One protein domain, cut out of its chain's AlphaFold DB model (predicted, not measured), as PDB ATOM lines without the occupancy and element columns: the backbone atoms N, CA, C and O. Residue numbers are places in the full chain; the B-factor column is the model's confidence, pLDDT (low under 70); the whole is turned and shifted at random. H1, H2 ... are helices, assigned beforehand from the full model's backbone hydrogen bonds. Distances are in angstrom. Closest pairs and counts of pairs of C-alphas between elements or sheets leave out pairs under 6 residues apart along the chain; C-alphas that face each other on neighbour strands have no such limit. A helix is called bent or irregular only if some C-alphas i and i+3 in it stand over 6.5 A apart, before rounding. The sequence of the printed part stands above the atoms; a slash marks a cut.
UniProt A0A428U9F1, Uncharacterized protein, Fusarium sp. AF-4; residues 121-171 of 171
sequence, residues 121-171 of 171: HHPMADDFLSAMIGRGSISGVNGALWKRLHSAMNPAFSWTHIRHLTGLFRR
ATOM      1  N   HIS A 121      21.662 -44.163 -35.442       89.19
ATOM      2  CA  HIS A 121      20.752 -44.082 -34.312       89.19
ATOM      3  C   HIS A 121      20.378 -45.488 -33.835       89.19
ATOM      4  O   HIS A 121      20.155 -46.400 -34.637       89.19
ATOM      5  N   HIS A 122      20.292 -45.657 -32.517       90.75
ATOM      6  CA  HIS A 122      19.859 -46.910 -31.914       90.75
ATOM      7  C   HIS A 122      18.397 -47.216 -32.310       90.75
ATOM      8  O   HIS A 122      17.591 -46.285 -32.313       90.75
ATOM      9  N   PRO A 123      18.008 -48.484 -32.575       90.25
ATOM     10  CA  PRO A 123      16.640 -48.844 -32.986       90.25
ATOM     11  C   PRO A 123      15.538 -48.317 -32.058       90.25
ATOM     12  O   PRO A 123      14.473 -47.924 -32.519       90.25
ATOM     13  N   MET A 124      15.850 -48.198 -30.764       88.50
ATOM     14  CA  MET A 124      14.970 -47.596 -29.754       88.50
ATOM     15  C   MET A 124      14.473 -46.189 -30.127       88.50
ATOM     16  O   MET A 124      13.389 -45.811 -29.701       88.50
ATOM     17  N   ALA A 125      15.235 -45.414 -30.908       88.62
ATOM     18  CA  ALA A 125      14.791 -44.108 -31.387       88.62
ATOM     19  C   ALA A 125      13.584 -44.232 -32.335       88.62
ATOM     20  O   ALA A 125      12.600 -43.521 -32.152       88.62
ATOM     21  N   ASP A 126      13.626 -45.154 -33.302       90.81
ATOM     22  CA  ASP A 126      12.495 -45.411 -34.204       90.81
ATOM     23  C   ASP A 126      11.342 -46.096 -33.460       90.81
ATOM     24  O   ASP A 126      10.193 -45.691 -33.613       90.81
ATOM     25  N   ASP A 127      11.627 -47.060 -32.580       90.12
ATOM     26  CA  ASP A 127      10.595 -47.722 -31.770       90.12
ATOM     27  C   ASP A 127       9.813 -46.712 -30.919       90.12
ATOM     28  O   ASP A 127       8.584 -46.765 -30.861       90.12
ATOM     29  N   PHE A 128      10.512 -45.752 -30.307       89.06
ATOM     30  CA  PHE A 128       9.896 -44.700 -29.505       89.06
ATOM     31  C   PHE A 128       9.124 -43.686 -30.361       89.06
ATOM     32  O   PHE A 128       7.969 -43.376 -30.072       89.06
ATOM     33  N   LEU A 129       9.737 -43.172 -31.430       91.31
ATOM     34  CA  LEU A 129       9.150 -42.102 -32.243       91.31
ATOM     35  C   LEU A 129       8.038 -42.593 -33.170       91.31
ATOM     36  O   LEU A 129       7.117 -41.837 -33.479       91.31
ATOM     37  N   SER A 130       8.089 -43.849 -33.608       92.50
ATOM     38  CA  SER A 130       7.126 -44.393 -34.568       92.50
ATOM     39  C   SER A 130       5.690 -44.384 -34.051       92.50
ATOM     40  O   SER A 130       4.765 -44.236 -34.850       92.50
ATOM     41  N   ALA A 131       5.499 -44.458 -32.732       90.69
ATOM     42  CA  ALA A 131       4.191 -44.315 -32.100       90.69
ATOM     43  C   ALA A 131       3.607 -42.896 -32.240       90.69
ATOM     44  O   ALA A 131       2.390 -42.737 -32.236       90.69
ATOM     45  N   MET A 132       4.454 -41.870 -32.373       93.06
ATOM     46  CA  MET A 132       4.037 -40.466 -32.434       93.06
ATOM     47  C   MET A 132       3.914 -39.943 -33.866       93.06
ATOM     48  O   MET A 132       2.970 -39.228 -34.184       93.06
ATOM     49  N   ILE A 133       4.889 -40.259 -34.719       93.44
ATOM     50  CA  ILE A 133       5.044 -39.646 -36.051       93.44
ATOM     51  C   ILE A 133       5.078 -40.671 -37.191       93.44
ATOM     52  O   ILE A 133       5.294 -40.306 -38.345       93.44
ATOM     53  N   GLY A 134       4.839 -41.946 -36.881       90.88
ATOM     54  CA  GLY A 134       4.885 -43.045 -37.837       90.88
ATOM     55  C   GLY A 134       6.295 -43.591 -38.072       90.88
ATOM     56  O   GLY A 134       7.312 -42.944 -37.807       90.88
ATOM     57  N   ARG A 135       6.352 -44.828 -38.573       90.25
ATOM     58  CA  ARG A 135       7.611 -45.488 -38.951       90.25
ATOM     59  C   ARG A 135       8.252 -44.799 -40.147       90.25
ATOM     60  O   ARG A 135       7.560 -44.311 -41.037       90.25
ATOM     61  N   GLY A 136       9.581 -44.830 -40.204       87.62
ATOM     62  CA  GLY A 136      10.318 -44.245 -41.325       87.62
ATOM     63  C   GLY A 136      10.403 -42.719 -41.268       87.62
ATOM     64  O   GLY A 136      10.693 -42.081 -42.281       87.62
ATOM     65  N   SER A 137      10.144 -42.134 -40.098       90.38
ATOM     66  CA  SER A 137      10.325 -40.707 -39.856       90.38
ATOM     67  C   SER A 137      11.800 -40.313 -39.943       90.38
ATOM     68  O   SER A 137      12.684 -41.100 -39.601       90.38
ATOM     69  N   ILE A 138      12.081 -39.073 -40.365       91.44
ATOM     70  CA  ILE A 138      13.457 -38.563 -40.515       91.44
ATOM     71  C   ILE A 138      14.300 -38.735 -39.242       91.44
ATOM     72  O   ILE A 138      15.490 -39.008 -39.337       91.44
ATOM     73  N   SER A 139      13.676 -38.639 -38.068       87.25
ATOM     74  CA  SER A 139      14.332 -38.736 -36.763       87.25
ATOM     75  C   SER A 139      14.645 -40.173 -36.315       87.25
ATOM     76  O   SER A 139      15.421 -40.354 -35.382       87.25
ATOM     77  N   GLY A 140      14.040 -41.189 -36.944       87.75
ATOM     78  CA  GLY A 140      14.257 -42.609 -36.629       87.75
ATOM     79  C   GLY A 140      15.048 -43.381 -37.692       87.75
ATOM     80  O   GLY A 140      15.553 -44.470 -37.424       87.75
ATOM     81  N   VAL A 141      15.181 -42.838 -38.907       92.12
ATOM     82  CA  VAL A 141      15.864 -43.520 -40.018       92.12
ATOM     83  C   VAL A 141      17.357 -43.213 -40.077       92.12
ATOM     84  O   VAL A 141      17.824 -42.171 -39.635       92.12
ATOM     85  N   ASN A 142      18.110 -44.115 -40.709       91.69
ATOM     86  CA  ASN A 142      19.556 -44.007 -40.887       91.69
ATOM     87  C   ASN A 142      19.956 -44.058 -42.375       91.69
ATOM     88  O   ASN A 142      19.168 -44.426 -43.252       91.69
ATOM     89  N   GLY A 143      21.215 -43.720 -42.668       91.25
ATOM     90  CA  GLY A 143      21.846 -43.979 -43.966       91.25
ATOM     91  C   GLY A 143      21.204 -43.243 -45.147       91.25
ATOM     92  O   GLY A 143      20.931 -42.047 -45.084       91.25
ATOM     93  N   ALA A 144      21.006 -43.947 -46.266       93.25
ATOM     94  CA  ALA A 144      20.514 -43.348 -47.509       93.25
ATOM     95  C   ALA A 144      19.090 -42.783 -47.386       93.25
ATOM     96  O   ALA A 144      18.796 -41.730 -47.953       93.25
ATOM     97  N   LEU A 145      18.219 -43.453 -46.622       93.06
ATOM     98  CA  LEU A 145      16.854 -42.982 -46.398       93.06
ATOM     99  C   LEU A 145      16.854 -41.667 -45.617       93.06
ATOM    100  O   LEU A 145      16.203 -40.716 -46.043       93.06
ATOM    101  N   TRP A 146      17.647 -41.591 -44.545       93.12
ATOM    102  CA  TRP A 146      17.857 -40.346 -43.808       93.12
ATOM    103  C   TRP A 146      18.362 -39.227 -44.724       93.12
ATOM    104  O   TRP A 146      17.748 -38.167 -44.772       93.12
ATOM    105  N   LYS A 147      19.402 -39.481 -45.537       93.00
ATOM    106  CA  LYS A 147      19.946 -38.484 -46.481       93.00
ATOM    107  C   LYS A 147      18.883 -37.961 -47.446       93.00
ATOM    108  O   LYS A 147      18.810 -36.760 -47.687       93.00
ATOM    109  N   ARG A 148      18.044 -38.852 -47.986       95.44
ATOM    110  CA  ARG A 148      16.954 -38.481 -48.898       95.44
ATOM    111  C   ARG A 148      15.916 -37.601 -48.203       95.44
ATOM    112  O   ARG A 148      15.554 -36.563 -48.746       95.44
ATOM    113  N   LEU A 149      15.450 -38.003 -47.018       94.56
ATOM    114  CA  LEU A 149      14.453 -37.243 -46.254       94.56
ATOM    115  C   LEU A 149      15.006 -35.885 -45.809       94.56
ATOM    116  O   LEU A 149      14.339 -34.869 -45.972       94.56
ATOM    117  N   HIS A 150      16.249 -35.853 -45.332       92.81
ATOM    118  CA  HIS A 150      16.933 -34.621 -44.957       92.81
ATOM    119  C   HIS A 150      17.091 -33.677 -46.153       92.81
ATOM    120  O   HIS A 150      16.790 -32.491 -46.052       92.81
ATOM    121  N   SER A 151      17.492 -34.195 -47.318       95.44
ATOM    122  CA  SER A 151      17.591 -33.392 -48.541       95.44
ATOM    123  C   SER A 151      16.241 -32.823 -48.981       95.44
ATOM    124  O   SER A 151      16.197 -31.692 -49.456       95.44
ATOM    125  N   ALA A 152      15.152 -33.582 -48.831       94.56
ATOM    126  CA  ALA A 152      13.805 -33.112 -49.148       94.56
ATOM    127  C   ALA A 152      13.324 -32.019 -48.178       94.56
ATOM    128  O   ALA A 152      12.564 -31.139 -48.572       94.56
ATOM    129  N   MET A 153      13.786 -32.057 -46.925       93.12
ATOM    130  CA  MET A 153      13.424 -31.100 -45.880       93.12
ATOM    131  C   MET A 153      14.225 -29.785 -45.952       93.12
ATOM    132  O   MET A 153      13.692 -28.726 -45.623       93.12
ATOM    133  N   ASN A 154      15.475 -29.823 -46.427       93.25
ATOM    134  CA  ASN A 154      16.385 -28.668 -46.481       93.25
ATOM    135  C   ASN A 154      15.783 -27.361 -47.052       93.25
ATOM    136  O   ASN A 154      16.030 -26.308 -46.459       93.25
ATOM    137  N   PRO A 155      14.995 -27.357 -48.150       94.62
ATOM    138  CA  PRO A 155      14.461 -26.116 -48.720       94.62
ATOM    139  C   PRO A 155      13.542 -25.335 -47.772       94.62
ATOM    140  O   PRO A 155      13.549 -24.100 -47.798       94.62
ATOM    141  N   ALA A 156      12.800 -26.035 -46.904       91.56
ATOM    142  CA  ALA A 156      11.924 -25.419 -45.905       91.56
ATOM    143  C   ALA A 156      12.710 -24.618 -44.852       91.56
ATOM    144  O   ALA A 156      12.190 -23.670 -44.273       91.56
ATOM    145  N   PHE A 157      13.985 -24.953 -44.648       93.38
ATOM    146  CA  PHE A 157      14.891 -24.271 -43.724       93.38
ATOM    147  C   PHE A 157      15.894 -23.354 -44.447       93.38
ATOM    148  O   PHE A 157      16.895 -22.937 -43.869       93.38
ATOM    149  N   SER A 158      15.643 -23.023 -45.718       94.50
ATOM    150  CA  SER A 158      16.490 -22.094 -46.468       94.50
ATOM    151  C   SER A 158      16.362 -20.659 -45.953       94.50
ATOM    152  O   SER A 158      15.302 -20.225 -45.495       94.50
ATOM    153  N   TRP A 159      17.437 -19.880 -46.089       93.38
ATOM    154  CA  TRP A 159      17.482 -18.488 -45.627       93.38
ATOM    155  C   TRP A 159      16.383 -17.618 -46.261       93.38
ATOM    156  O   TRP A 159      15.741 -16.817 -45.582       93.38
ATOM    157  N   THR A 160      16.112 -17.829 -47.552       92.88
ATOM    158  CA  THR A 160      15.035 -17.156 -48.293       92.88
ATOM    159  C   THR A 160      13.664 -17.450 -47.689       92.88
ATOM    160  O   THR A 160      12.875 -16.527 -47.480       92.88
ATOM    161  N   HIS A 161      13.387 -18.718 -47.361       93.12
ATOM    162  CA  HIS A 161      12.116 -19.118 -46.759       93.12
ATOM    163  C   HIS A 161      11.967 -18.569 -45.335       93.12
ATOM    164  O   HIS A 161      10.944 -17.967 -45.012       93.12
ATOM    165  N   ILE A 162      13.013 -18.676 -44.507       93.88
ATOM    166  CA  ILE A 162      13.021 -18.143 -43.136       93.88
ATOM    167  C   ILE A 162      12.739 -16.637 -43.140       93.88
ATOM    168  O   ILE A 162      11.887 -16.171 -42.385       93.88
ATOM    169  N   ARG A 163      13.387 -15.864 -44.022       92.19
ATOM    170  CA  ARG A 163      13.153 -14.416 -44.128       92.19
ATOM    171  C   ARG A 163      11.694 -14.099 -44.450       92.19
ATOM    172  O   ARG A 163      11.136 -13.188 -43.843       92.19
ATOM    173  N   HIS A 164      11.068 -14.856 -45.346       91.44
ATOM    174  CA  HIS A 164       9.648 -14.688 -45.652       91.44
ATOM    175  C   HIS A 164       8.759 -14.956 -44.423       91.44
ATOM    176  O   HIS A 164       7.829 -14.197 -44.153       91.44
ATOM    177  N   LEU A 165       9.078 -15.979 -43.623       92.12
ATOM    178  CA  LEU A 165       8.333 -16.302 -42.403       92.12
ATOM    179  C   LEU A 165       8.452 -15.228 -41.311       92.12
ATOM    180  O   LEU A 165       7.502 -15.028 -40.558       92.12
ATOM    181  N   THR A 166       9.567 -14.491 -41.221       90.31
ATOM    182  CA  THR A 166       9.736 -13.456 -40.175       90.31
ATOM    183  C   THR A 166       8.665 -12.361 -40.212       90.31
ATOM    184  O   THR A 166       8.318 -11.817 -39.164       90.31
ATOM    185  N   GLY A 167       8.092 -12.068 -41.385       87.31
ATOM    186  CA  GLY A 167       6.979 -11.124 -41.519       87.31
ATOM    187  C   GLY A 167       5.669 -11.619 -40.894       87.31
ATOM    188  O   GLY A 167       4.849 -10.803 -40.487       87.31
ATOM    189  N   LEU A 168       5.482 -12.939 -40.767       87.25
ATOM    190  CA  LEU A 168       4.302 -13.540 -40.132       87.25
ATOM    191  C   LEU A 168       4.371 -13.486 -38.600       87.25
ATOM    192  O   LEU A 168       3.337 -13.330 -37.958       87.25
ATOM    193  N   PHE A 169       5.571 -13.594 -38.021       86.12
ATOM    194  CA  PHE A 169       5.773 -13.613 -36.565       86.12
ATOM    195  C   PHE A 169       5.828 -12.224 -35.914       86.12
ATOM    196  O   PHE A 169       5.780 -12.128 -34.696       86.12
ATOM    197  N   ARG A 170       5.936 -11.147 -36.702       76.69
ATOM    198  CA  ARG A 170       5.988  -9.755 -36.214       76.69
ATOM    199  C   ARG A 170       4.605  -9.092 -36.062       76.69
ATOM    200  O   ARG A 170       4.511  -7.875 -36.202       76.69
ATOM    201  N   ARG A 171       3.545  -9.870 -35.822       59.09
ATOM    202  CA  ARG A 171       2.218  -9.321 -35.495       59.09
ATOM    203  C   ARG A 171       2.115  -8.936 -34.029       59.09
ATOM    204  O   ARG A 171       2.658  -9.693 -33.199       59.09
TER     205      ARG A 171
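AT A GLANCE: This is residues 121 to 171 of the 171 residues of an uncharacterized protein of Fusarium sp. AF-4 (UniProt A0A428U9F1). The long helix H2 makes a beam, with a small head of H1 and link residues 134 to 142 at its start, and H3 turning off at a corner beyond its end. Residues 154 to 171 stick out as a free arm. The printed part has 51 residues with three named helices, in order H1, H2, H3, and no named strand: all helix. It is only just loose, close to extended, with a radius of gyration of the C-alphas of 14.7 A, and spans 41 by 24 by 14 A.

IN THESE COORDINATES: H2, residues 143 to 157, is 20.9 A long and irregular: C-alphas 152 and 155 are 7.0 A apart. H1, residues 123 to 133, begins at C-alpha 123 (16.640, -48.844, -32.986). H3, residues 159 to 169, ends at C-alpha 169 (5.773, -13.613, -36.565).

HOW THE PARTS SIT: H2 and H3 are close but not clearly touching; their closest C-alphas, of Pro 155 and His 161, are 7.6 A apart. They run the same way at a steep tilt of 54 degrees. H1 is apart from both. O i to N i+4 pairs within hydrogen-bond range number 5 of 7 in H1, 8 of 11 in H2 and 5 of 7 in H3.

THE WHOLE: The printed part has no cut. Residue 171 is under pLDDT 70.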